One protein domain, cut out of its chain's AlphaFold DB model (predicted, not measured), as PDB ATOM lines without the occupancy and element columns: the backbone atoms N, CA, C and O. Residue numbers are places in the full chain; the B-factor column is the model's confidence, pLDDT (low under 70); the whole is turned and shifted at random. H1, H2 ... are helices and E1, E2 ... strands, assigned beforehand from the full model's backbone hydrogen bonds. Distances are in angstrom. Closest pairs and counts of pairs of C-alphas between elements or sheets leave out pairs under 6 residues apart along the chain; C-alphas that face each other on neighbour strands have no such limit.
ATOM      1  N   ALA A  11       9.010  21.898 -54.049       34.62
ATOM      2  CA  ALA A  11       9.388  23.069 -53.253       34.62
ATOM      3  C   ALA A  11      10.559  22.799 -52.304       34.62
ATOM      4  O   ALA A  11      10.688  21.710 -51.748       34.62
ATOM      5  N   MET A  12      11.352  23.844 -52.056       33.72
ATOM      6  CA  MET A  12      12.329  23.934 -50.973       33.72
ATOM      7  C   MET A  12      12.384  25.407 -50.529       33.72
ATOM      8  O   MET A  12      12.558  26.274 -51.374       33.72
ATOM      9  N   LYS A  13      12.195  25.685 -49.225       39.59
ATOM     10  CA  LYS A  13      12.109  27.035 -48.606       39.59
ATOM     11  C   LYS A  13      11.255  28.040 -49.407       39.59
ATOM     12  O   LYS A  13      11.761  28.934 -50.074       39.59
ATOM     13  N   GLY A  14       9.938  27.909 -49.281       53.03
ATOM     14  CA  GLY A  14       8.980  28.606 -50.141       53.03
ATOM     15  C   GLY A  14       8.555  27.701 -51.290       53.03
ATOM     16  O   GLY A  14       9.307  26.834 -51.732       53.03
ATOM     17  N   GLY A  15       7.300  27.826 -51.698       61.06
ATOM     18  CA  GLY A  15       6.749  27.045 -52.788       61.06
ATOM     19  C   GLY A  15       7.205  27.594 -54.129       61.06
ATOM     20  O   GLY A  15       6.987  28.775 -54.368       61.06
ATOM     21  N   PHE A  16       7.809  26.783 -54.995       67.88
ATOM     22  CA  PHE A  16       8.150  27.200 -56.356       67.88
ATOM     23  C   PHE A  16       7.493  26.251 -57.361       67.88
ATOM     24  O   PHE A  16       7.582  25.032 -57.220       67.88
ATOM     25  N   GLY A  17       6.827  26.812 -58.367       68.75
ATOM     26  CA  GLY A  17       6.324  26.082 -59.526       68.75
ATOM     27  C   GLY A  17       7.265  26.283 -60.703       68.75
ATOM     28  O   GLY A  17       7.592  27.420 -61.030       68.75
ATOM     29  N   TRP A  18       7.703  25.200 -61.339       72.44
ATOM     30  CA  TRP A  18       8.622  25.245 -62.476       72.44
ATOM     31  C   TRP A  18       8.029  24.493 -63.663       72.44
ATOM     32  O   TRP A  18       7.473  23.408 -63.502       72.44
ATOM     33  N   SER A  19       8.185  25.052 -64.861       75.56
ATOM     34  CA  SER A  19       7.930  24.339 -66.111       75.56
ATOM     35  C   SER A  19       9.224  23.711 -66.607       75.56
ATOM     36  O   SER A  19      10.221  24.406 -66.782       75.56
ATOM     37  N   LEU A  20       9.190  22.404 -66.867       76.62
ATOM     38  CA  LEU A  20      10.326  21.646 -67.405       76.62
ATOM     39  C   LEU A  20      10.441  21.731 -68.937       76.62
ATOM     40  O   LEU A  20      11.265  21.040 -69.528       76.62
ATOM     41  N   HIS A  21       9.605  22.532 -69.603       76.44
ATOM     42  CA  HIS A  21       9.694  22.703 -71.053       76.44
ATOM     43  C   HIS A  21      11.058  23.306 -71.444       76.44
ATOM     44  O   HIS A  21      11.623  24.094 -70.694       76.44
ATOM     45  N   ASN A  22      11.553  23.055 -72.661       73.06
ATOM     46  CA  ASN A  22      12.813  23.643 -73.165       73.06
ATOM     47  C   ASN A  22      12.819  25.188 -73.240       73.06
ATOM     48  O   ASN A  22      13.861  25.797 -73.450       73.06
ATOM     49  N   LYS A  23      11.648  25.819 -73.093       73.50
ATOM     50  CA  LYS A  23      11.449  27.277 -72.953       73.50
ATOM     51  C   LYS A  23      10.768  27.630 -71.623       73.50
ATOM     52  O   LYS A  23      10.246  28.723 -71.455       73.50
ATOM     53  N   GLY A  24      10.671  26.647 -70.737       68.00
ATOM     54  CA  GLY A  24      10.082  26.773 -69.421       68.00
ATOM     55  C   GLY A  24      11.014  27.521 -68.477       68.00
ATOM     56  O   GLY A  24      12.138  27.888 -68.814       68.00
ATOM     57  N   GLY A  25      10.515  27.760 -67.276       78.38
ATOM     58  CA  GLY A  25      11.208  28.492 -66.234       78.38
ATOM     59  C   GLY A  25      10.376  28.484 -64.963       78.38
ATOM     60  O   GLY A  25       9.459  27.668 -64.814       78.38
ATOM     61  N   LEU A  26      10.693  29.395 -64.052       78.31
ATOM     62  CA  LEU A  26       9.897  29.599 -62.852       78.31
ATOM     63  C   LEU A  26       8.516  30.141 -63.254       78.31
ATOM     64  O   LEU A  26       8.416  31.241 -63.784       78.31
ATOM     65  N   LEU A  27       7.469  29.358 -63.000       70.62
ATOM     66  CA  LEU A  27       6.073  29.724 -63.257       70.62
ATOM     67  C   LEU A  27       5.487  30.572 -62.127       70.62
ATOM     68  O   LEU A  27       4.590  31.373 -62.350       70.62
ATOM     69  N   GLY A  28       5.971  30.386 -60.899       66.44
ATOM     70  CA  GLY A  28       5.481  31.147 -59.759       66.44
ATOM     71  C   GLY A  28       6.157  30.768 -58.452       66.44
ATOM     72  O   GLY A  28       6.695  29.670 -58.299       66.44
ATOM     73  N   GLN A  29       6.107  31.689 -57.496       73.38
ATOM     74  CA  GLN A  29       6.598  31.496 -56.137       73.38
ATOM     75  C   GLN A  29       5.478  31.821 -55.154       73.38
ATOM     76  O   GLN A  29       4.893  32.890 -55.267       73.38
ATOM     77  N   PHE A  30       5.227  30.949 -54.173       73.25
ATOM     78  CA  PHE A  30       4.229  31.171 -53.128       73.25
ATOM     79  C   PHE A  30       4.789  31.127 -51.708       73.25
ATOM     80  O   PHE A  30       5.620  30.286 -51.341       73.25
ATOM     81  N   ALA A  31       4.277  32.045 -50.883       73.31
ATOM     82  CA  ALA A  31       4.541  32.122 -49.450       73.31
ATOM     83  C   ALA A  31       3.751  31.029 -48.718       73.31
ATOM     84  O   ALA A  31       2.697  31.253 -48.123       73.31
ATOM     85  N   ALA A  32       4.270  29.810 -48.811       71.00
ATOM     86  CA  ALA A  32       3.611  28.617 -48.304       71.00
ATOM     87  C   ALA A  32       3.518  28.557 -46.772       71.00
ATOM     88  O   ALA A  32       2.704  27.798 -46.249       71.00
ATOM     89  N   THR A  33       4.313  29.356 -46.055       76.31
ATOM     90  CA  THR A  33       4.409  29.398 -44.589       76.31
ATOM     91  C   THR A  33       4.225  30.827 -44.064       76.31
ATOM     92  O   THR A  33       4.394  31.785 -44.813       76.31
ATOM     93  N   GLU A  34       3.757  30.990 -42.822       69.38
ATOM     94  CA  GLU A  34       3.395  32.312 -42.262       69.38
ATOM     95  C   GLU A  34       4.483  32.874 -41.343       69.38
ATOM     96  O   GLU A  34       4.632  34.090 -41.238       69.38
ATOM     97  N   GLN A  35       5.266  32.009 -40.694       73.00
ATOM     98  CA  GLN A  35       6.317  32.427 -39.772       73.00
ATOM     99  C   GLN A  35       7.714  32.035 -40.243       73.00
ATOM    100  O   GLN A  35       7.940  31.029 -40.913       73.00
ATOM    101  N   VAL A  36       8.688  32.840 -39.824       72.06
ATOM    102  CA  VAL A  36      10.108  32.583 -40.070       72.06
ATOM    103  C   VAL A  36      10.512  31.256 -39.418       72.06
ATOM    104  O   VAL A  36      10.202  31.005 -38.254       72.06
ATOM    105  N   GLY A  37      11.203  30.403 -40.178       75.81
ATOM    106  CA  GLY A  37      11.630  29.066 -39.744       75.81
ATOM    107  C   GLY A  37      10.625  27.946 -40.030       75.81
ATOM    108  O   GLY A  37      10.947  26.775 -39.843       75.81
ATOM    109  N   GLU A  38       9.429  28.270 -40.523       83.12
ATOM    110  CA  GLU A  38       8.488  27.278 -41.042       83.12
ATOM    111  C   GLU A  38       8.860  26.884 -42.476       83.12
ATOM    112  O   GLU A  38       9.195  27.737 -43.303       83.12
ATOM    113  N   MET A  39       8.758  25.594 -42.793       86.75
ATOM    114  CA  MET A  39       9.003  25.075 -44.142       86.75
ATOM    115  C   MET A  39       7.893  24.113 -44.553       86.75
ATOM    116  O   MET A  39       7.281  23.472 -43.703       86.75
ATOM    117  N   VAL A  40       7.649  24.000 -45.858       89.75
ATOM    118  CA  VAL A  40       6.808  22.931 -46.410       89.75
ATOM    119  C   VAL A  40       7.624  21.647 -46.409       89.75
ATOM    120  O   VAL A  40       8.742  21.636 -46.919       89.75
ATOM    121  N   LEU A  41       7.065  20.589 -45.832       89.94
ATOM    122  CA  LEU A  41       7.680  19.262 -45.779       89.94
ATOM    123  C   LEU A  41       7.010  18.276 -46.734       89.94
ATOM    124  O   LEU A  41       7.672  17.391 -47.265       89.94
ATOM    125  N   ALA A  42       5.715  18.453 -46.983       90.62
ATOM    126  CA  ALA A  42       4.939  17.582 -47.849       90.62
ATOM    127  C   ALA A  42       4.028  18.410 -48.756       90.62
ATOM    128  O   ALA A  42       3.493  19.443 -48.349       90.62
ATOM    129  N   MET A  43       3.829  17.948 -49.987       92.25
ATOM    130  CA  MET A  43       2.848  18.521 -50.902       92.25
ATOM    131  C   MET A  43       2.263  17.463 -51.822       92.25
ATOM    132  O   MET A  43       2.900  16.450 -52.102       92.25
ATOM    133  N   THR A  44       1.059  17.722 -52.307       92.00
ATOM    134  CA  THR A  44       0.374  16.897 -53.299       92.00
ATOM    135  C   THR A  44      -0.550  17.783 -54.134       92.00
ATOM    136  O   THR A  44      -0.929  18.868 -53.687       92.00
ATOM    137  N   THR A  45      -0.896  17.341 -55.336       90.94
ATOM    138  CA  THR A  45      -1.848  18.019 -56.219       90.94
ATOM    139  C   THR A  45      -3.028  17.107 -56.512       90.94
ATOM    140  O   THR A  45      -2.987  15.900 -56.259       90.94
ATOM    141  N   ASP A  46      -4.111  17.685 -57.013       88.88
ATOM    142  CA  ASP A  46      -5.195  16.905 -57.592       88.88
ATOM    143  C   ASP A  46      -4.836  16.421 -59.015       88.88
ATOM    144  O   ASP A  46      -3.916  16.951 -59.641       88.88
ATOM    145  N   PRO A  47      -5.563  15.431 -59.565       88.06
ATOM    146  CA  PRO A  47      -5.291  14.908 -60.903       88.06
ATOM    147  C   PRO A  47      -5.357  15.949 -62.029       88.06
ATOM    148  O   PRO A  47      -4.728  15.739 -63.065       88.06
ATOM    149  N   GLN A  48      -6.105  17.047 -61.852       84.12
ATOM    150  CA  GLN A  48      -6.199  18.127 -62.840       84.12
ATOM    151  C   GLN A  48      -5.149  19.230 -62.622       84.12
ATOM    152  O   GLN A  48      -5.027  20.120 -63.458       84.12
ATOM    153  N   ASN A  49      -4.349  19.153 -61.552       82.38
ATOM    154  CA  ASN A  49      -3.390  20.182 -61.136       82.38
ATOM    155  C   ASN A  49      -4.025  21.575 -60.955       82.38
ATOM    156  O   ASN A  49      -3.388  22.596 -61.210       82.38
ATOM    157  N   GLU A  50      -5.275  21.619 -60.503       83.25
ATOM    158  CA  GLU A  50      -5.970  22.848 -60.121       83.25
ATOM    159  C   GLU A  50      -5.748  23.205 -58.651       83.25
ATOM    160  O   GLU A  50      -5.784  24.374 -58.275       83.25
ATOM    161  N   LEU A  51      -5.523  22.206 -57.803       86.00
ATOM    162  CA  LEU A  51      -5.331  22.345 -56.373       86.00
ATOM    163  C   LEU A  51      -3.923  21.913 -55.992       86.00
ATOM    164  O   LEU A  51      -3.423  20.867 -56.406       86.00
ATOM    165  N   LEU A  52      -3.316  22.688 -55.106       87.75
ATOM    166  CA  LEU A  52      -2.091  22.321 -54.423       87.75
ATOM    167  C   LEU A  52      -2.369  22.225 -52.929       87.75
ATOM    168  O   LEU A  52      -2.880  23.153 -52.312       87.75
ATOM    169  N   ILE A  53      -2.010  21.099 -52.330       91.19
ATOM    170  CA  ILE A  53      -2.177  20.846 -50.903       91.19
ATOM    171  C   ILE A  53      -0.789  20.738 -50.294       91.19
ATOM    172  O   ILE A  53       0.032  19.947 -50.750       91.19
ATOM    173  N   THR A  54      -0.514  21.532 -49.265       91.56
ATOM    174  CA  THR A  54       0.806  21.616 -48.627       91.56
ATOM    175  C   THR A  54       0.721  21.383 -47.129       91.56
ATOM    176  O   THR A  54      -0.195  21.889 -46.481       91.56
ATOM    177  N   GLY A  55       1.711  20.680 -46.586       91.88
ATOM    178  CA  GLY A  55       1.912  20.413 -45.167       91.88
ATOM    179  C   GLY A  55       3.211  21.020 -44.673       91.88
ATOM    180  O   GLY A  55       4.244  20.881 -45.333       91.88
ATOM    181  N   ASP A  56       3.168  21.690 -43.526       90.81
ATOM    182  CA  ASP A  56       4.333  22.384 -42.980       90.81
ATOM    183  C   ASP A  56       4.999  21.678 -41.786       90.81
ATOM    184  O   ASP A  56       4.474  20.727 -41.194       90.81
ATOM    185  N   THR A  57       6.175  22.192 -41.409       89.50
ATOM    186  CA  THR A  57       6.955  21.755 -40.239       89.50
ATOM    187  C   THR A  57       6.223  21.930 -38.923       89.50
ATOM    188  O   THR A  57       6.661  21.406 -37.902       89.50
ATOM    189  N   ARG A  58       5.130  22.687 -38.896       86.88
ATOM    190  CA  ARG A  58       4.377  22.880 -37.675       86.88
ATOM    191  C   ARG A  58       3.232  21.900 -37.574       86.88
ATOM    192  O   ARG A  58       2.873  21.637 -36.444       86.88
ATOM    193  N   GLY A  59       2.670  21.365 -38.647       88.75
ATOM    194  CA  GLY A  59       1.464  20.536 -38.571       88.75
ATOM    195  C   GLY A  59       0.235  21.178 -39.211       88.75
ATOM    196  O   GLY A  59      -0.887  20.730 -38.958       88.75
ATOM    197  N   TYR A  60       0.398  22.258 -39.978       89.56
ATOM    198  CA  TYR A  60      -0.689  22.867 -40.737       89.56
ATOM    199  C   TYR A  60      -0.792  22.286 -42.140       89.56
ATOM    200  O   TYR A  60       0.211  22.058 -42.812       89.56
ATOM    201  N   VAL A  61      -2.036  22.125 -42.581       91.12
ATOM    202  CA  VAL A  61      -2.399  21.858 -43.969       91.12
ATOM    203  C   VAL A  61      -2.964  23.136 -44.570       91.12
ATOM    204  O   VAL A  61      -3.807  23.807 -43.958       91.12
ATOM    205  N   ARG A  62      -2.497  23.455 -45.777       88.06
ATOM    206  CA  ARG A  62      -3.007  24.531 -46.628       88.06
ATOM    207  C   ARG A  62      -3.438  23.967 -47.968       88.06
ATOM    208  O   ARG A  62      -2.717  23.154 -48.537       88.06
ATOM    209  N   VAL A  63      -4.585  24.417 -48.454       87.88
ATOM    210  CA  VAL A  63      -5.053  24.147 -49.815       87.88
ATOM    211  C   VAL A  63      -4.990  25.452 -50.597       87.88
ATOM    212  O   VAL A  63      -5.439  26.488 -50.107       87.88
ATOM    213  N   TRP A  64      -4.425  25.384 -51.793       85.12
ATOM    214  CA  TRP A  64      -4.210  26.481 -52.727       85.12
ATOM    215  C   TRP A  64      -4.911  26.148 -54.043       85.12
ATOM    216  O   TRP A  64      -4.861  25.000 -54.474       85.12
ATOM    217  N   ASP A  65      -5.535  27.134 -54.679       82.81
ATOM    218  CA  ASP A  65      -6.002  27.028 -56.061       82.81
ATOM    219  C   ASP A  65      -4.901  27.579 -56.967       82.81
ATOM    220  O   ASP A  65      -4.537  28.757 -56.889       82.81
ATOM    221  N   LEU A  66      -4.323  26.700 -57.779       79.25
ATOM    222  CA  LEU A  66      -3.227  27.022 -58.682       79.25
ATOM    223  C   LEU A  66      -3.677  27.925 -59.831       79.25
ATOM    224  O   LEU A  66      -2.869  28.716 -60.310       79.25
ATOM    225  N   LEU A  67      -4.945  27.876 -60.247       76.19
ATOM    226  CA  LEU A  67      -5.455  28.745 -61.306       76.19
ATOM    227  C   LEU A  67      -5.596  30.186 -60.805       76.19
ATOM    228  O   LEU A  67      -5.136  31.114 -61.469       76.19
ATOM    229  N   LEU A  68      -6.128  30.372 -59.593       72.00
ATOM    230  CA  LEU A  68      -6.194  31.696 -58.955       72.00
ATOM    231  C   LEU A  68      -4.801  32.282 -58.668       72.00
ATOM    232  O   LEU A  68      -4.633  33.506 -58.648       72.00
ATOM    233  N   TYR A  69      -3.812  31.416 -58.417       67.56
ATOM    234  CA  TYR A  69      -2.474  31.822 -57.997       67.56
ATOM    235  C   TYR A  69      -1.486  32.041 -59.152       67.56
ATOM    236  O   TYR A  69      -0.794  33.057 -59.175       67.56
ATOM    237  N   CYS A  70      -1.397  31.101 -60.096       63.47
ATOM    238  CA  CYS A  70      -0.382  31.087 -61.154       63.47
ATOM    239  C   CYS A  70      -0.870  31.655 -62.496       63.47
ATOM    240  O   CYS A  70      -0.037  32.063 -63.296       63.47
ATOM    241  N   ASN A  71      -2.183  31.702 -62.755       60.69
ATOM    242  CA  ASN A  71      -2.721  31.961 -64.099       60.69
ATOM    243  C   ASN A  71      -3.391  33.330 -64.287       60.69
ATOM    244  O   ASN A  71      -4.109  33.512 -65.264       60.69
ATOM    245  N   ARG A  72      -3.129  34.328 -63.431       54.62
ATOM    246  CA  ARG A  72      -3.683  35.685 -63.644       54.62
ATOM    247  C   ARG A  72      -3.273  36.322 -64.979       54.62
ATOM    248  O   ARG A  72      -3.971  37.203 -65.459       54.62
ATOM    249  N   GLU A  73      -2.162  35.880 -65.564       50.72
ATOM    250  CA  GLU A  73      -1.644  36.383 -66.844       50.72
ATOM    251  C   GLU A  73      -1.816  35.384 -68.004       50.72
ATOM    252  O   GLU A  73      -1.560  35.728 -69.155       50.72
ATOM    253  N   ALA A  74      -2.251  34.147 -67.733       53.44
ATOM    254  CA  ALA A  74      -2.450  33.133 -68.762       53.44
ATOM    255  C   ALA A  74      -3.892  33.219 -69.282       53.44
ATOM    256  O   ALA A  74      -4.825  32.855 -68.571       53.44
ATOM    257  N   GLU A  75      -4.053  33.670 -70.529       53.06
ATOM    258  CA  GLU A  75      -5.281  34.028 -71.279       53.06
ATOM    259  C   GLU A  75      -6.414  32.969 -71.358       53.06
ATOM    260  O   GLU A  75      -7.317  33.070 -72.185       53.06
ATOM    261  N   SER A  76      -6.386  31.916 -70.543       61.50
ATOM    262  CA  SER A  76      -7.237  30.728 -70.679       61.50
ATOM    263  C   SER A  76      -8.515  30.714 -69.833       61.50
ATOM    264  O   SER A  76      -9.347  29.836 -70.053       61.50
ATOM    265  N   ILE A  77      -8.697  31.645 -68.888       69.31
ATOM    266  CA  ILE A  77      -9.833  31.642 -67.946       69.31
ATOM    267  C   ILE A  77     -10.536  33.001 -67.985       69.31
ATOM    268  O   ILE A  77      -9.878  34.039 -67.992       69.31
ATOM    269  N   SER A  78     -11.871  33.009 -68.023       76.69
ATOM    270  CA  SER A  78     -12.643  34.256 -68.006       76.69
ATOM    271  C   SER A  78     -12.633  34.910 -66.620       76.69
ATOM    272  O   SER A  78     -12.643  34.224 -65.600       76.69
ATOM    273  N   GLU A  79     -12.701  36.243 -66.571       77.56
ATOM    274  CA  GLU A  79     -12.776  37.005 -65.308       77.56
ATOM    275  C   GLU A  79     -13.938  36.529 -64.416       77.56
ATOM    276  O   GLU A  79     -13.795  36.375 -63.210       77.56
ATOM    277  N   THR A  80     -15.075  36.182 -65.024       80.44
ATOM    278  CA  THR A  80     -16.248  35.638 -64.323       80.44
ATOM    279  C   THR A  80     -15.990  34.282 -63.666       80.44
ATOM    280  O   THR A  80     -16.553  33.983 -62.612       80.44
ATOM    281  N   GLU A  81     -15.158  33.440 -64.279       77.00
ATOM    282  CA  GLU A  81     -14.782  32.144 -63.724       77.00
ATOM    283  C   GLU A  81     -13.764  32.329 -62.596       77.00
ATOM    284  O   GLU A  81     -13.892  31.685 -61.558       77.00
ATOM    285  N   LEU A  82     -12.826  33.270 -62.741       73.56
ATOM    286  CA  LEU A  82     -11.921  33.681 -61.664       73.56
ATOM    287  C   LEU A  82     -12.694  34.203 -60.446       73.56
ATOM    288  O   LEU A  82     -12.429  33.744 -59.340       73.56
ATOM    289  N   GLU A  83     -13.681  35.084 -60.630       77.75
ATOM    290  CA  GLU A  83     -14.530  35.597 -59.543       77.75
ATOM    291  C   GLU A  83     -15.339  34.482 -58.868       77.75
ATOM    292  O   GLU A  83     -15.356  34.373 -57.641       77.75
ATOM    293  N   ALA A  84     -15.976  33.603 -59.651       78.12
ATOM    294  CA  ALA A  84     -16.749  32.486 -59.112       78.12
ATOM    295  C   ALA A  84     -15.868  31.494 -58.336       78.12
ATOM    296  O   ALA A  84     -16.269  30.984 -57.281       78.12
ATOM    297  N   ARG A  85     -14.658  31.226 -58.844       75.69
ATOM    298  CA  ARG A  85     -13.662  30.404 -58.157       75.69
ATOM    299  C   ARG A  85     -13.163  31.095 -56.906       75.69
ATOM    300  O   ARG A  85     -13.119  30.436 -55.879       75.69
ATOM    301  N   ASP A  86     -12.862  32.387 -56.942       73.94
ATOM    302  CA  ASP A  86     -12.409  33.137 -55.772       73.94
ATOM    303  C   ASP A  86     -13.474  33.148 -54.665       73.94
ATOM    304  O   ASP A  86     -13.159  32.887 -53.506       73.94
ATOM    305  N   ASP A  87     -14.751  33.305 -55.017       73.00
ATOM    306  CA  ASP A  87     -15.882  33.205 -54.089       73.00
ATOM    307  C   ASP A  87     -16.043  31.797 -53.498       73.00
ATOM    308  O   ASP A  87     -16.292  31.618 -52.295       73.00
ATOM    309  N   ALA A  88     -15.920  30.765 -54.338       69.00
ATOM    310  CA  ALA A  88     -15.957  29.374 -53.901       69.00
ATOM    311  C   ALA A  88     -14.748  29.037 -53.015       69.00
ATOM    312  O   ALA A  88     -14.879  28.321 -52.016       69.00
ATOM    313  N   PHE A  89     -13.586  29.592 -53.344       67.62
ATOM    314  CA  PHE A  89     -12.318  29.342 -52.684       67.62
ATOM    315  C   PHE A  89     -12.215  30.086 -51.353       67.62
ATOM    316  O   PHE A  89     -11.848  29.481 -50.352       67.62
ATOM    317  N   HIS A  90     -12.666  31.337 -51.257       62.16
ATOM    318  CA  HIS A  90     -12.774  32.069 -49.990       62.16
ATOM    319  C   HIS A  90     -13.715  31.379 -48.995       62.16
ATOM    320  O   HIS A  90     -13.485  31.424 -47.781       62.16
ATOM    321  N   LYS A  91     -14.748  30.680 -49.487       56.38
ATOM    322  CA  LYS A  91     -15.621  29.831 -48.657       56.38
ATOM    323  C   LYS A  91     -14.952  28.516 -48.243       56.38
ATOM    324  O   LYS A  91     -15.260  28.011 -47.162       56.38
ATOM    325  N   LYS A  92     -14.052  27.973 -49.070       55.91
ATOM    326  CA  LYS A  92     -13.366  26.686 -48.864       55.91
ATOM    327  C   LYS A  92     -11.933  26.800 -48.332       55.91
ATOM    328  O   LYS A  92     -11.334  25.754 -48.106       55.91
ATOM    329  N   PHE A  93     -11.391  28.008 -48.114       63.50
ATOM    330  CA  PHE A  93      -9.977  28.207 -47.781       63.50
ATOM    331  C   PHE A  93      -9.582  27.355 -46.586       63.50
ATOM    332  O   PHE A  93      -9.913  27.650 -45.426       63.50
ATOM    333  N   LEU A  94      -8.859  26.285 -46.895       71.38
ATOM    334  CA  LEU A  94      -8.485  25.314 -45.908       71.38
ATOM    335  C   LEU A  94      -7.133  25.693 -45.352       71.38
ATOM    336  O   LEU A  94      -6.096  25.387 -45.926       71.38
ATOM    337  N   PHE A  95      -7.175  26.363 -44.209       83.38
ATOM    338  CA  PHE A  95      -6.028  26.487 -43.332       83.38
ATOM    339  C   PHE A  95      -6.387  25.873 -41.993       83.38
ATOM    340  O   PHE A  95      -7.140  26.456 -41.204       83.38
ATOM    341  N   LEU A  96      -5.883  24.663 -41.780       86.06
ATOM    342  CA  LEU A  96      -6.198  23.868 -40.608       86.06
ATOM    343  C   LEU A  96      -4.920  23.323 -39.983       86.06
ATOM    344  O   LEU A  96      -3.974  22.949 -40.670       86.06
ATOM    345  N   ARG A  97      -4.900  23.279 -38.656       87.19
ATOM    346  CA  ARG A  97      -3.922  22.534 -37.867       87.19
ATOM    347  C   ARG A  97      -4.320  21.052 -37.841       87.19
ATOM    348  O   ARG A  97      -5.226  20.682 -37.096       87.19
ATOM    349  N   ALA A  98      -3.662  20.235 -38.662       88.25
ATOM    350  CA  ALA A  98      -3.951  18.805 -38.804       88.25
ATOM    351  C   ALA A  98      -3.226  17.984 -37.739       88.25
ATOM    352  O   ALA A  98      -3.794  17.059 -37.163       88.25
ATOM    353  N   HIS A  99      -1.978  18.346 -37.450       88.12
ATOM    354  CA  HIS A  99      -1.099  17.623 -36.537       88.12
ATOM    355  C   HIS A  99      -0.542  18.550 -35.460       88.12
ATOM    356  O   HIS A  99      -0.487  19.770 -35.629       88.12
ATOM    357  N   ALA A 100      -0.171  17.984 -34.311       84.56
ATOM    358  CA  ALA A 100       0.614  18.713 -33.316       84.56
ATOM    359  C   ALA A 100       2.091  18.812 -33.745       84.56
ATOM    360  O   ALA A 100       2.768  19.765 -33.358       84.56
ATOM    361  N   PHE A 101       2.526  17.872 -34.587       86.88
ATOM    362  CA  PHE A 101       3.890  17.660 -35.056       86.88
ATOM    363  C   PHE A 101       4.043  17.970 -36.557       86.88
ATOM    364  O   PHE A 101       3.034  18.193 -37.238       86.88
ATOM    365  N   PRO A 102       5.288  18.025 -37.075       89.69
ATOM    366  CA  PRO A 102       5.556  18.252 -38.492       89.69
ATOM    367  C   PRO A 102       4.845  17.231 -39.387       89.69
ATOM    368  O   PRO A 102       4.901  16.031 -39.120       89.69
ATOM    369  N   ILE A 103       4.215  17.702 -40.467       91.88
ATOM    370  CA  ILE A 103       3.586  16.803 -41.442       91.88
ATOM    371  C   ILE A 103       4.665  16.257 -42.365       91.88
ATOM    372  O   ILE A 103       5.305  17.023 -43.079       91.88
ATOM    373  N   THR A 104       4.856  14.946 -42.377       91.25
ATOM    374  CA  THR A 104       5.912  14.300 -43.169       91.25
ATOM    375  C   THR A 104       5.408  13.754 -44.491       91.25
ATOM    376  O   THR A 104       6.158  13.716 -45.464       91.25
ATOM    377  N   CYS A 105       4.128  13.392 -44.569       91.75
ATOM    378  CA  CYS A 105       3.500  12.940 -45.801       91.75
ATOM    379  C   CYS A 105       2.070  13.473 -45.935       91.75
ATOM    380  O   CYS A 105       1.342  13.633 -44.952       91.75
ATOM    381  N   ILE A 106       1.674  13.762 -47.177       94.25
ATOM    382  CA  ILE A 106       0.310  14.143 -47.549       94.25
ATOM    383  C   ILE A 106      -0.069  13.406 -48.828       94.25
ATOM    384  O   ILE A 106       0.740  13.271 -49.744       94.25
ATOM    385  N   THR A 107      -1.313  12.949 -48.907       93.94
ATOM    386  CA  THR A 107      -1.901  12.385 -50.122       93.94
ATOM    387  C   THR A 107      -3.329  12.882 -50.286       93.94
ATOM    388  O   THR A 107      -4.082  12.955 -49.314       93.94
ATOM    389  N   TYR A 108      -3.698  13.223 -51.519       92.31
ATOM    390  CA  TYR A 108      -5.053  13.613 -51.881       92.31
ATOM    391  C   TYR A 108      -5.742  12.493 -52.661       92.31
ATOM    392  O   TYR A 108      -5.170  11.935 -53.595       92.31
ATOM    393  N   VAL A 109      -6.977  12.171 -52.282       89.88
ATOM    394  CA  VAL A 109      -7.822  11.186 -52.964       89.88
ATOM    395  C   VAL A 109      -9.006  11.923 -53.578       89.88
ATOM    396  O   VAL A 109      -9.966  12.259 -52.879       89.88
ATOM    397  N   ALA A 110      -8.924  12.173 -54.886       84.88
ATOM    398  CA  ALA A 110      -9.871  13.016 -55.615       84.88
ATOM    399  C   ALA A 110     -11.309  12.481 -55.587       84.88
ATOM    400  O   ALA A 110     -12.224  13.239 -55.283       84.88
ATOM    401  N   ASP A 111     -11.500  11.173 -55.789       80.25
ATOM    402  CA  ASP A 111     -12.826  10.534 -55.890       80.25
ATOM    403  C   ASP A 111     -13.732  10.765 -54.674       80.25
ATOM    404  O   ASP A 111     -14.954  10.652 -54.758       80.25
ATOM    405  N   ARG A 112     -13.130  11.037 -53.511       80.31
ATOM    406  CA  ARG A 112     -13.837  11.232 -52.239       80.31
ATOM    407  C   ARG A 112     -13.505  12.563 -51.572       80.31
ATOM    408  O   ARG A 112     -13.887  12.759 -50.420       80.31
ATOM    409  N   GLU A 113     -12.773  13.432 -52.266       85.31
ATOM    410  CA  GLU A 113     -12.245  14.690 -51.734       85.31
ATOM    411  C   GLU A 113     -11.566  14.498 -50.362       85.31
ATOM    412  O   GLU A 113     -11.842  15.227 -49.406       85.31
ATOM    413  N   LEU A 114     -10.715  13.474 -50.225       88.62
ATOM    414  CA  LEU A 114     -10.036  13.167 -48.961       88.62
ATOM    415  C   LEU A 114      -8.599  13.661 -48.964       88.62
ATOM    416  O   LEU A 114      -7.882  13.523 -49.951       88.62
ATOM    417  N   ILE A 115      -8.161  14.155 -47.814       91.00
ATOM    418  CA  ILE A 115      -6.765  14.455 -47.525       91.00
ATOM    419  C   ILE A 115      -6.307  13.488 -46.438       91.00
ATOM    420  O   ILE A 115      -6.898  13.426 -45.358       91.00
ATOM    421  N   ILE A 116      -5.249  12.744 -46.724       92.75
ATOM    422  CA  ILE A 116      -4.577  11.861 -45.776       92.75
ATOM    423  C   ILE A 116      -3.261  12.527 -45.397       92.75
ATOM    424  O   ILE A 116      -2.505  12.943 -46.274       92.75
ATOM    425  N   THR A 117      -3.001  12.652 -44.101       93.69
ATOM    426  CA  THR A 117      -1.808  13.313 -43.569       93.69
ATOM    427  C   THR A 117      -1.133  12.435 -42.528       93.69
ATOM    428  O   THR A 117      -1.819  11.833 -41.706       93.69
ATOM    429  N   GLY A 118       0.195  12.358 -42.553       91.62
ATOM    430  CA  GLY A 118       0.985  11.642 -41.549       91.62
ATOM    431  C   GLY A 118       1.960  12.565 -40.827       91.62
ATOM    432  O   GLY A 118       2.515  13.486 -41.435       91.62
ATOM    433  N   ASP A 119       2.162  12.312 -39.536       88.25
ATOM    434  CA  ASP A 119       3.234  12.911 -38.740       88.25
ATOM    435  C   ASP A 119       4.203  11.846 -38.202       88.25
ATOM    436  O   ASP A 119       3.904  10.655 -38.183       88.25
ATOM    437  N   GLN A 120       5.393  12.288 -37.789       74.44
ATOM    438  CA  GLN A 120       6.402  11.441 -37.130       74.44
ATOM    439  C   GLN A 120       6.205  11.346 -35.605       74.44
ATOM    440  O   GLN A 120       7.078  10.858 -34.892       74.44
ATOM    441  N   GLY A 121       5.082  11.843 -35.074       70.19
ATOM    442  CA  GLY A 121       4.856  11.920 -33.633       70.19
ATOM    443  C   GLY A 121       5.913  12.738 -32.874       70.19
ATOM    444  O   GLY A 121       6.582  13.622 -33.417       70.19
ATOM    445  N   LYS A 122       6.045  12.461 -31.572       64.38
ATOM    446  CA  LYS A 122       7.012  13.114 -30.679       64.38
ATOM    447  C   LYS A 122       8.229  12.214 -30.473       64.38
ATOM    448  O   LYS A 122       8.122  11.206 -29.783       64.38
ATOM    449  N   ALA A 123       9.399  12.629 -30.951       57.12
ATOM    450  CA  ALA A 123      10.657  12.073 -30.458       57.12
ATOM    451  C   ALA A 123      10.873  12.562 -29.011       57.12
ATOM    452  O   ALA A 123      11.075  13.757 -28.779       57.12
ATOM    453  N   VAL A 124      10.762  11.673 -28.023       55.44
ATOM    454  CA  VAL A 124      11.052  11.980 -26.613       55.44
ATOM    455  C   VAL A 124      12.311  11.216 -26.205       55.44
ATOM    456  O   VAL A 124      12.226  10.100 -25.716       55.44
ATOM    457  N   GLY A 125      13.488  11.820 -26.393       63.25
ATOM    458  CA  GLY A 125      14.770  11.199 -26.025       63.25
ATOM    459  C   GLY A 125      15.211  10.068 -26.967       63.25
ATOM    460  O   GLY A 125      14.892  10.104 -28.154       63.25
ATOM    461  N   GLU A 126      15.970   9.098 -26.439       54.66
ATOM    462  CA  GLU A 126      16.442   7.894 -27.161       54.66
ATOM    463  C   GLU A 126      15.356   6.817 -27.340       54.66
ATOM    464  O   GLU A 126      15.545   5.872 -28.104       54.66
ATOM    465  N   GLU A 127      14.203   6.955 -26.682       55.91
ATOM    466  CA  GLU A 127      13.114   5.988 -26.785       55.91
ATOM    467  C   GLU A 127      12.116   6.435 -27.865       55.91
ATOM    468  O   GLU A 127      11.292   7.336 -27.682       55.91
ATOM    469  N   TYR A 128      12.219   5.813 -29.040       54.12
ATOM    470  CA  TYR A 128      11.257   5.983 -30.123       54.12
ATOM    471  C   TYR A 128       9.944   5.303 -29.715       54.12
ATOM    472  O   TYR A 128       9.880   4.078 -29.640       54.12
ATOM    473  N   LEU A 129       8.892   6.078 -29.432       54.00
ATOM    474  CA  LEU A 129       7.549   5.545 -29.193       54.00
ATOM    475  C   LEU A 129       6.735   5.613 -30.500       54.00
ATOM    476  O   LEU A 129       6.080   6.628 -30.749       54.00
ATOM    477  N   PRO A 130       6.713   4.543 -31.326       51.41
ATOM    478  CA  PRO A 130       6.000   4.518 -32.611       51.41
ATOM    479  C   PRO A 130       4.481   4.692 -32.465       51.41
ATOM    480  O   PRO A 130       3.790   5.008 -33.425       51.41
ATOM    481  N   ALA A 131       3.946   4.550 -31.247       51.97
ATOM    482  CA  ALA A 131       2.534   4.766 -30.933       51.97
ATOM    483  C   ALA A 131       2.057   6.224 -31.117       51.97
ATOM    484  O   ALA A 131       0.865   6.496 -30.980       51.97
ATOM    485  N   GLN A 132       2.970   7.163 -31.385       62.47
ATOM    486  CA  GLN A 132       2.655   8.576 -31.597       62.47
ATOM    487  C   GLN A 132       2.662   8.989 -33.073       62.47
ATOM    488  O   GLN A 132       2.305  10.129 -33.353       62.47
ATOM    489  N   GLU A 133       3.045   8.108 -34.003       70.38
ATOM    490  CA  GLU A 133       2.883   8.376 -35.435       70.38
ATOM    491  C   GLU A 133       1.396   8.285 -35.774       70.38
ATOM    492  O   GLU A 133       0.775   7.226 -35.666       70.38
ATOM    493  N   GLN A 134       0.796   9.412 -36.143       79.50
ATOM    494  CA  GLN A 134      -0.630   9.472 -36.426       79.50
ATOM    495  C   GLN A 134      -0.839   9.715 -37.916       79.50
ATOM    496  O   GLN A 134      -0.452  10.755 -38.451       79.50
ATOM    497  N   VAL A 135      -1.530   8.790 -38.586       89.19
ATOM    498  CA  VAL A 135      -2.060   9.019 -39.938       89.19
ATOM    499  C   VAL A 135      -3.518   9.430 -39.823       89.19
ATOM    500  O   VAL A 135      -4.367   8.648 -39.403       89.19
ATOM    501  N   ARG A 136      -3.824  10.675 -40.181       87.50
ATOM    502  CA  ARG A 136      -5.152  11.276 -40.048       87.50
ATOM    503  C   ARG A 136      -5.812  11.434 -41.404       87.50
ATOM    504  O   ARG A 136      -5.162  11.761 -42.394       87.50
ATOM    505  N   ILE A 137      -7.125  11.234 -41.430       88.56
ATOM    506  CA  ILE A 137      -7.947  11.431 -42.622       88.56
ATOM    507  C   ILE A 137      -8.886  12.613 -42.406       88.56
ATOM    508  O   ILE A 137      -9.572  12.726 -41.384       88.56
ATOM    509  N   TRP A 138      -8.934  13.476 -43.410       86.81
ATOM    510  CA  TRP A 138      -9.722  14.694 -43.461       86.81
ATOM    511  C   TRP A 138     -10.518  14.729 -44.761       86.81
ATOM    512  O   TRP A 138     -10.093  14.186 -45.775       86.81
ATOM    513  N   LEU A 139     -11.659  15.405 -44.749       84.94
ATOM    514  CA  LEU A 139     -12.278  15.884 -45.985       84.94
ATOM    515  C   LEU A 139     -11.539  17.136 -46.471       84.94
ATOM    516  O   LEU A 139     -11.002  17.887 -45.656       84.94
ATOM    517  N   LEU A 140     -11.609  17.431 -47.769       83.56
ATOM    518  CA  LEU A 140     -11.121  18.678 -48.372       83.56
ATOM    519  C   LEU A 140     -11.772  19.921 -47.737       83.56
ATOM    520  O   LEU A 140     -11.174  20.988 -47.680       83.56
ATOM    521  N   SER A 141     -12.974  19.766 -47.173       77.38
ATOM    522  CA  SER A 141     -13.653  20.787 -46.360       77.38
ATOM    523  C   SER A 141     -13.009  21.049 -44.989       77.38
ATOM    524  O   SER A 141     -13.414  21.974 -44.286       77.38
ATOM    525  N   GLY A 142     -12.031  20.237 -44.580       77.62
ATOM    526  CA  GLY A 142     -11.319  20.354 -43.306       77.62
ATOM    527  C   GLY A 142     -11.937  19.597 -42.149       77.62
ATOM    528  O   GLY A 142     -11.460  19.679 -41.015       77.62
ATOM    529  N   ARG A 143     -13.012  18.857 -42.415       77.69
ATOM    530  CA  ARG A 143     -13.655  18.021 -41.412       77.69
ATOM    531  C   ARG A 143     -12.785  16.801 -41.120       77.69
ATOM    532  O   ARG A 143     -12.450  16.040 -42.025       77.69
ATOM    533  N   TYR A 144     -12.481  16.600 -39.842       81.81
ATOM    534  CA  TYR A 144     -11.778  15.417 -39.356       81.81
ATOM    535  C   TYR A 144     -12.655  14.169 -39.497       81.81
ATOM    536  O   TYR A 144     -13.808  14.154 -39.048       81.81
ATOM    537  N   ILE A 145     -12.098  13.125 -40.109       80.19
ATOM    538  CA  ILE A 145     -12.734  11.817 -40.226       80.19
ATOM    539  C   ILE A 145     -12.246  10.918 -39.096       80.19
ATOM    540  O   ILE A 145     -13.051  10.451 -38.297       80.19
ATOM    541  N   GLY A 146     -10.950  10.669 -39.002       80.50
ATOM    542  CA  GLY A 146     -10.423   9.704 -38.046       80.50
ATOM    543  C   GLY A 146      -8.919   9.554 -38.158       80.50
ATOM    544  O   GLY A 146      -8.304  10.102 -39.076       80.50
ATOM    545  N   THR A 147      -8.353   8.800 -37.223       84.50
ATOM    546  CA  THR A 147      -6.944   8.421 -37.224       84.50
ATOM    547  C   THR A 147      -6.833   6.924 -37.490       84.50
ATOM    548  O   THR A 147      -7.613   6.126 -36.962       84.50
ATOM    549  N   CYS A 148      -5.919   6.532 -38.373       81.00
ATOM    550  CA  CYS A 148      -5.641   5.132 -38.667       81.00
ATOM    551  C   CYS A 148      -5.165   4.424 -37.389       81.00
ATOM    552  O   CYS A 148      -4.344   4.966 -36.659       81.00
ATOM    553  N   GLY A 149      -5.688   3.228 -37.116       74.31
ATOM    554  CA  GLY A 149      -5.387   2.469 -35.893       74.31
ATOM    555  C   GLY A 149      -6.394   2.666 -34.753       74.31
ATOM    556  O   GLY A 149      -6.466   1.826 -33.860       74.31
ATOM    557  N   GLU A 150      -7.235   3.703 -34.800       73.50
ATOM    558  CA  GLU A 150      -8.391   3.816 -33.902       73.50
ATOM    559  C   GLU A 150      -9.557   2.926 -34.388       73.50
ATOM    560  O   GLU A 150      -9.617   2.578 -35.568       73.50
ATOM    561  N   PRO A 151     -10.518   2.544 -33.526       65.44
ATOM    562  CA  PRO A 151     -11.735   1.861 -33.957       65.44
ATOM    563  C   PRO A 151     -12.653   2.820 -34.727       65.44
ATOM    564  O   PRO A 151     -13.105   3.845 -34.212       65.44
ATOM    565  N   TRP A 152     -12.943   2.493 -35.987       65.38
ATOM    566  CA  TRP A 152     -13.741   3.349 -36.866       65.38
ATOM    567  C   TRP A 152     -15.215   2.981 -36.724       65.38
ATOM    568  O   TRP A 152     -15.614   1.858 -37.019       65.38
ATOM    569  N   VAL A 163     -22.444  11.430 -38.477       45.69
ATOM    570  CA  VAL A 163     -22.571  11.477 -37.026       45.69
ATOM    571  C   VAL A 163     -21.979  12.756 -36.438       45.69
ATOM    572  O   VAL A 163     -20.870  13.191 -36.771       45.69
ATOM    573  N   GLN A 164     -22.806  13.360 -35.588       48.47
ATOM    574  CA  GLN A 164     -22.515  14.470 -34.697       48.47
ATOM    575  C   GLN A 164     -21.135  14.302 -34.046       48.47
ATOM    576  O   GLN A 164     -20.837  13.256 -33.484       48.47
ATOM    577  N   LEU A 165     -20.327  15.363 -34.126       47.62
ATOM    578  CA  LEU A 165     -19.162  15.635 -33.277       47.62
ATOM    579  C   LEU A 165     -18.243  14.427 -33.030       47.62
ATOM    580  O   LEU A 165     -18.170  13.903 -31.920       47.62
ATOM    581  N   ARG A 166     -17.455  14.043 -34.041       56.34
ATOM    582  CA  ARG A 166     -16.266  13.229 -33.764       56.34
ATOM    583  C   ARG A 166     -15.364  14.020 -32.823       56.34
ATOM    584  O   ARG A 166     -15.054  15.187 -33.079       56.34
ATOM    585  N   HIS A 167     -15.005  13.400 -31.706       60.72
ATOM    586  CA  HIS A 167     -14.103  13.980 -30.728       60.72
ATOM    587  C   HIS A 167     -12.783  14.314 -31.416       60.72
ATOM    588  O   HIS A 167     -12.075  13.429 -31.883       60.72
ATOM    589  N   LEU A 168     -12.461  15.604 -31.483       66.69
ATOM    590  CA  LEU A 168     -11.140  16.044 -31.898       66.69
ATOM    591  C   LEU A 168     -10.084  15.345 -31.015       66.69
ATOM    592  O   LEU A 168     -10.293  15.329 -29.783       66.69
ATOM    593  N   PRO A 169      -8.982  14.831 -31.603       68.50
ATOM    594  CA  PRO A 169      -7.850  14.290 -30.858       68.50
ATOM    595  C   PRO A 169      -7.457  15.212 -29.703       68.50
ATOM    596  O   PRO A 169      -7.428  16.438 -29.862       68.50
ATOM    597  N   SER A 170      -7.205  14.635 -28.527       68.12
ATOM    598  CA  SER A 170      -6.925  15.379 -27.289       68.12
ATOM    599  C   SER A 170      -5.779  16.376 -27.465       68.12
ATOM    600  O   SER A 170      -5.905  17.524 -27.056       68.12
ATOM    601  N   GLU A 171      -4.720  15.977 -28.163       70.81
ATOM    602  CA  GLU A 171      -3.544  16.806 -28.443       70.81
ATOM    603  C   GLU A 171      -3.886  18.073 -29.225       70.81
ATOM    604  O   GLU A 171      -3.430  19.169 -28.900       70.81
ATOM    605  N   LEU A 172      -4.755  17.948 -30.231       74.81
ATOM    606  CA  LEU A 172      -5.170  19.095 -31.023       74.81
ATOM    607  C   LEU A 172      -5.978  20.074 -30.169       74.81
ATOM    608  O   LEU A 172      -5.819  21.278 -30.342       74.81
ATOM    609  N   ARG A 173      -6.769  19.617 -29.185       69.44
ATOM    610  CA  ARG A 173      -7.582  20.516 -28.335       69.44
ATOM    611  C   ARG A 173      -6.761  21.623 -27.674       69.44
ATOM    612  O   ARG A 173      -7.302  22.702 -27.448       69.44
ATOM    613  N   HIS A 174      -5.486  21.368 -27.393       66.88
ATOM    614  CA  HIS A 174      -4.585  22.332 -26.761       66.88
ATOM    615  C   HIS A 174      -3.832  23.215 -27.763       66.88
ATOM    616  O   HIS A 174      -3.391  24.303 -27.403       66.88
ATOM    617  N   CYS A 175      -3.708  22.777 -29.016       67.94
ATOM    618  CA  CYS A 175      -2.903  23.441 -30.042       67.94
ATOM    619  C   CYS A 175      -3.735  24.111 -31.148       67.94
ATOM    620  O   CYS A 175      -3.178  24.788 -32.013       67.94
ATOM    621  N   LEU A 176      -5.059  23.923 -31.161       68.25
ATOM    622  CA  LEU A 176      -5.916  24.471 -32.207       68.25
ATOM    623  C   LEU A 176      -6.118  25.982 -32.074       68.25
ATOM    624  O   LEU A 176      -6.604  26.493 -31.065       68.25
ATOM    625  N   SER A 177      -5.874  26.692 -33.175       69.94
ATOM    626  CA  SER A 177      -6.342  28.065 -33.346       69.94
ATOM    627  C   SER A 177      -7.871  28.115 -33.474       69.94
ATOM    628  O   SER A 177      -8.501  27.176 -33.967       69.94
TER     629      SER A 177
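This is residues 11 to 152 and 163 to 177 of the 299 residues of an uncharacterized protein of Pomacea canaliculata (UniProt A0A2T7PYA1). Two four-stranded antiparallel sheets make a twisted sandwich that is only partly face to face, with E3 and E4 of one sheet near E7 of the other. The helices H1 and H2 graze the first sheet, the small hairpin E1 and E2 lies near H1, and the short helix H3 comes near E6. The printed part has 157 residues, with ten named strands and three named helices in the order E1 E2 E3 E4 E5 H1 H2 E6 E7 E8 E9 E10 H3; under half of the residues, 77, are in named elements, and the class is mixed, helices and strands. The sheet orders are E3 E4 E5 E6 and E7 E8 E9 E10. The whole is compact, with a radius of gyration of the C-alphas of 17.2 A and spans of 53 by 39 by 27 A.

The first sheet has E3, residues 40 to 45, 14.0 A, from C-alpha 40 at (6.808, 22.931, -46.410); E4, 51 to 56, 16.5 A; E5, 60 to 65, 16.7 A; and E6, 95 to 97. The second has E7, 103 to 109, 17.2 A; E8, 114 to 119, 16.8 A; E9, 135 to 139, 13.7 A; and E10, 144 to 147. E1 is residues 15 to 18 and E2 26 to 30. H1 is residues 66 to 70, H2 79 to 92, 19.4 A, and H3 170 to 175, ending with C-alpha 175 at (-2.903, 23.441, -30.042).

The two sheets form a sandwich, two sheets face to face, with strands at 24 degrees. The closest C-alphas of E3 and E7 are those of Ala 42 and Cys 105, 5.3 A. E3 E4 E5 and E7 E8 E9 E10 are meanders, each strand the antiparallel neighbour of the one before. Between the neighbour strands E3 and E4, N 53 and O 44 are within hydrogen-bond range at 2.8 A, and between the neighbour strands E7 and E8, N 116 and O 107 are within hydrogen-bond range at 2.8 A. H1 and H2 only just touch, with 3 pairs of C-alphas within 8 A, H2 with residues 82 to 86 alone; the closest are Leu 68 and Leu 82, 6.6 A. H3 is on neither sheet. Every O i to N i+4 pair is within range in H1 and H2; H3 has 0 of 2, but 3 of 3 O i to N i+3 pairs.

The C-alphas of Thr 80 and Glu 126 are farthest apart, 56.7 A. Residues 153 to 162 are not printed; C-alphas 152 and 163 are 12.0 A apart across the cut. The link E8 to E9 is long, 15 residues. The mean pLDDT of the printed part is 75.1; 51 residues are under 70, among them 122 to 132.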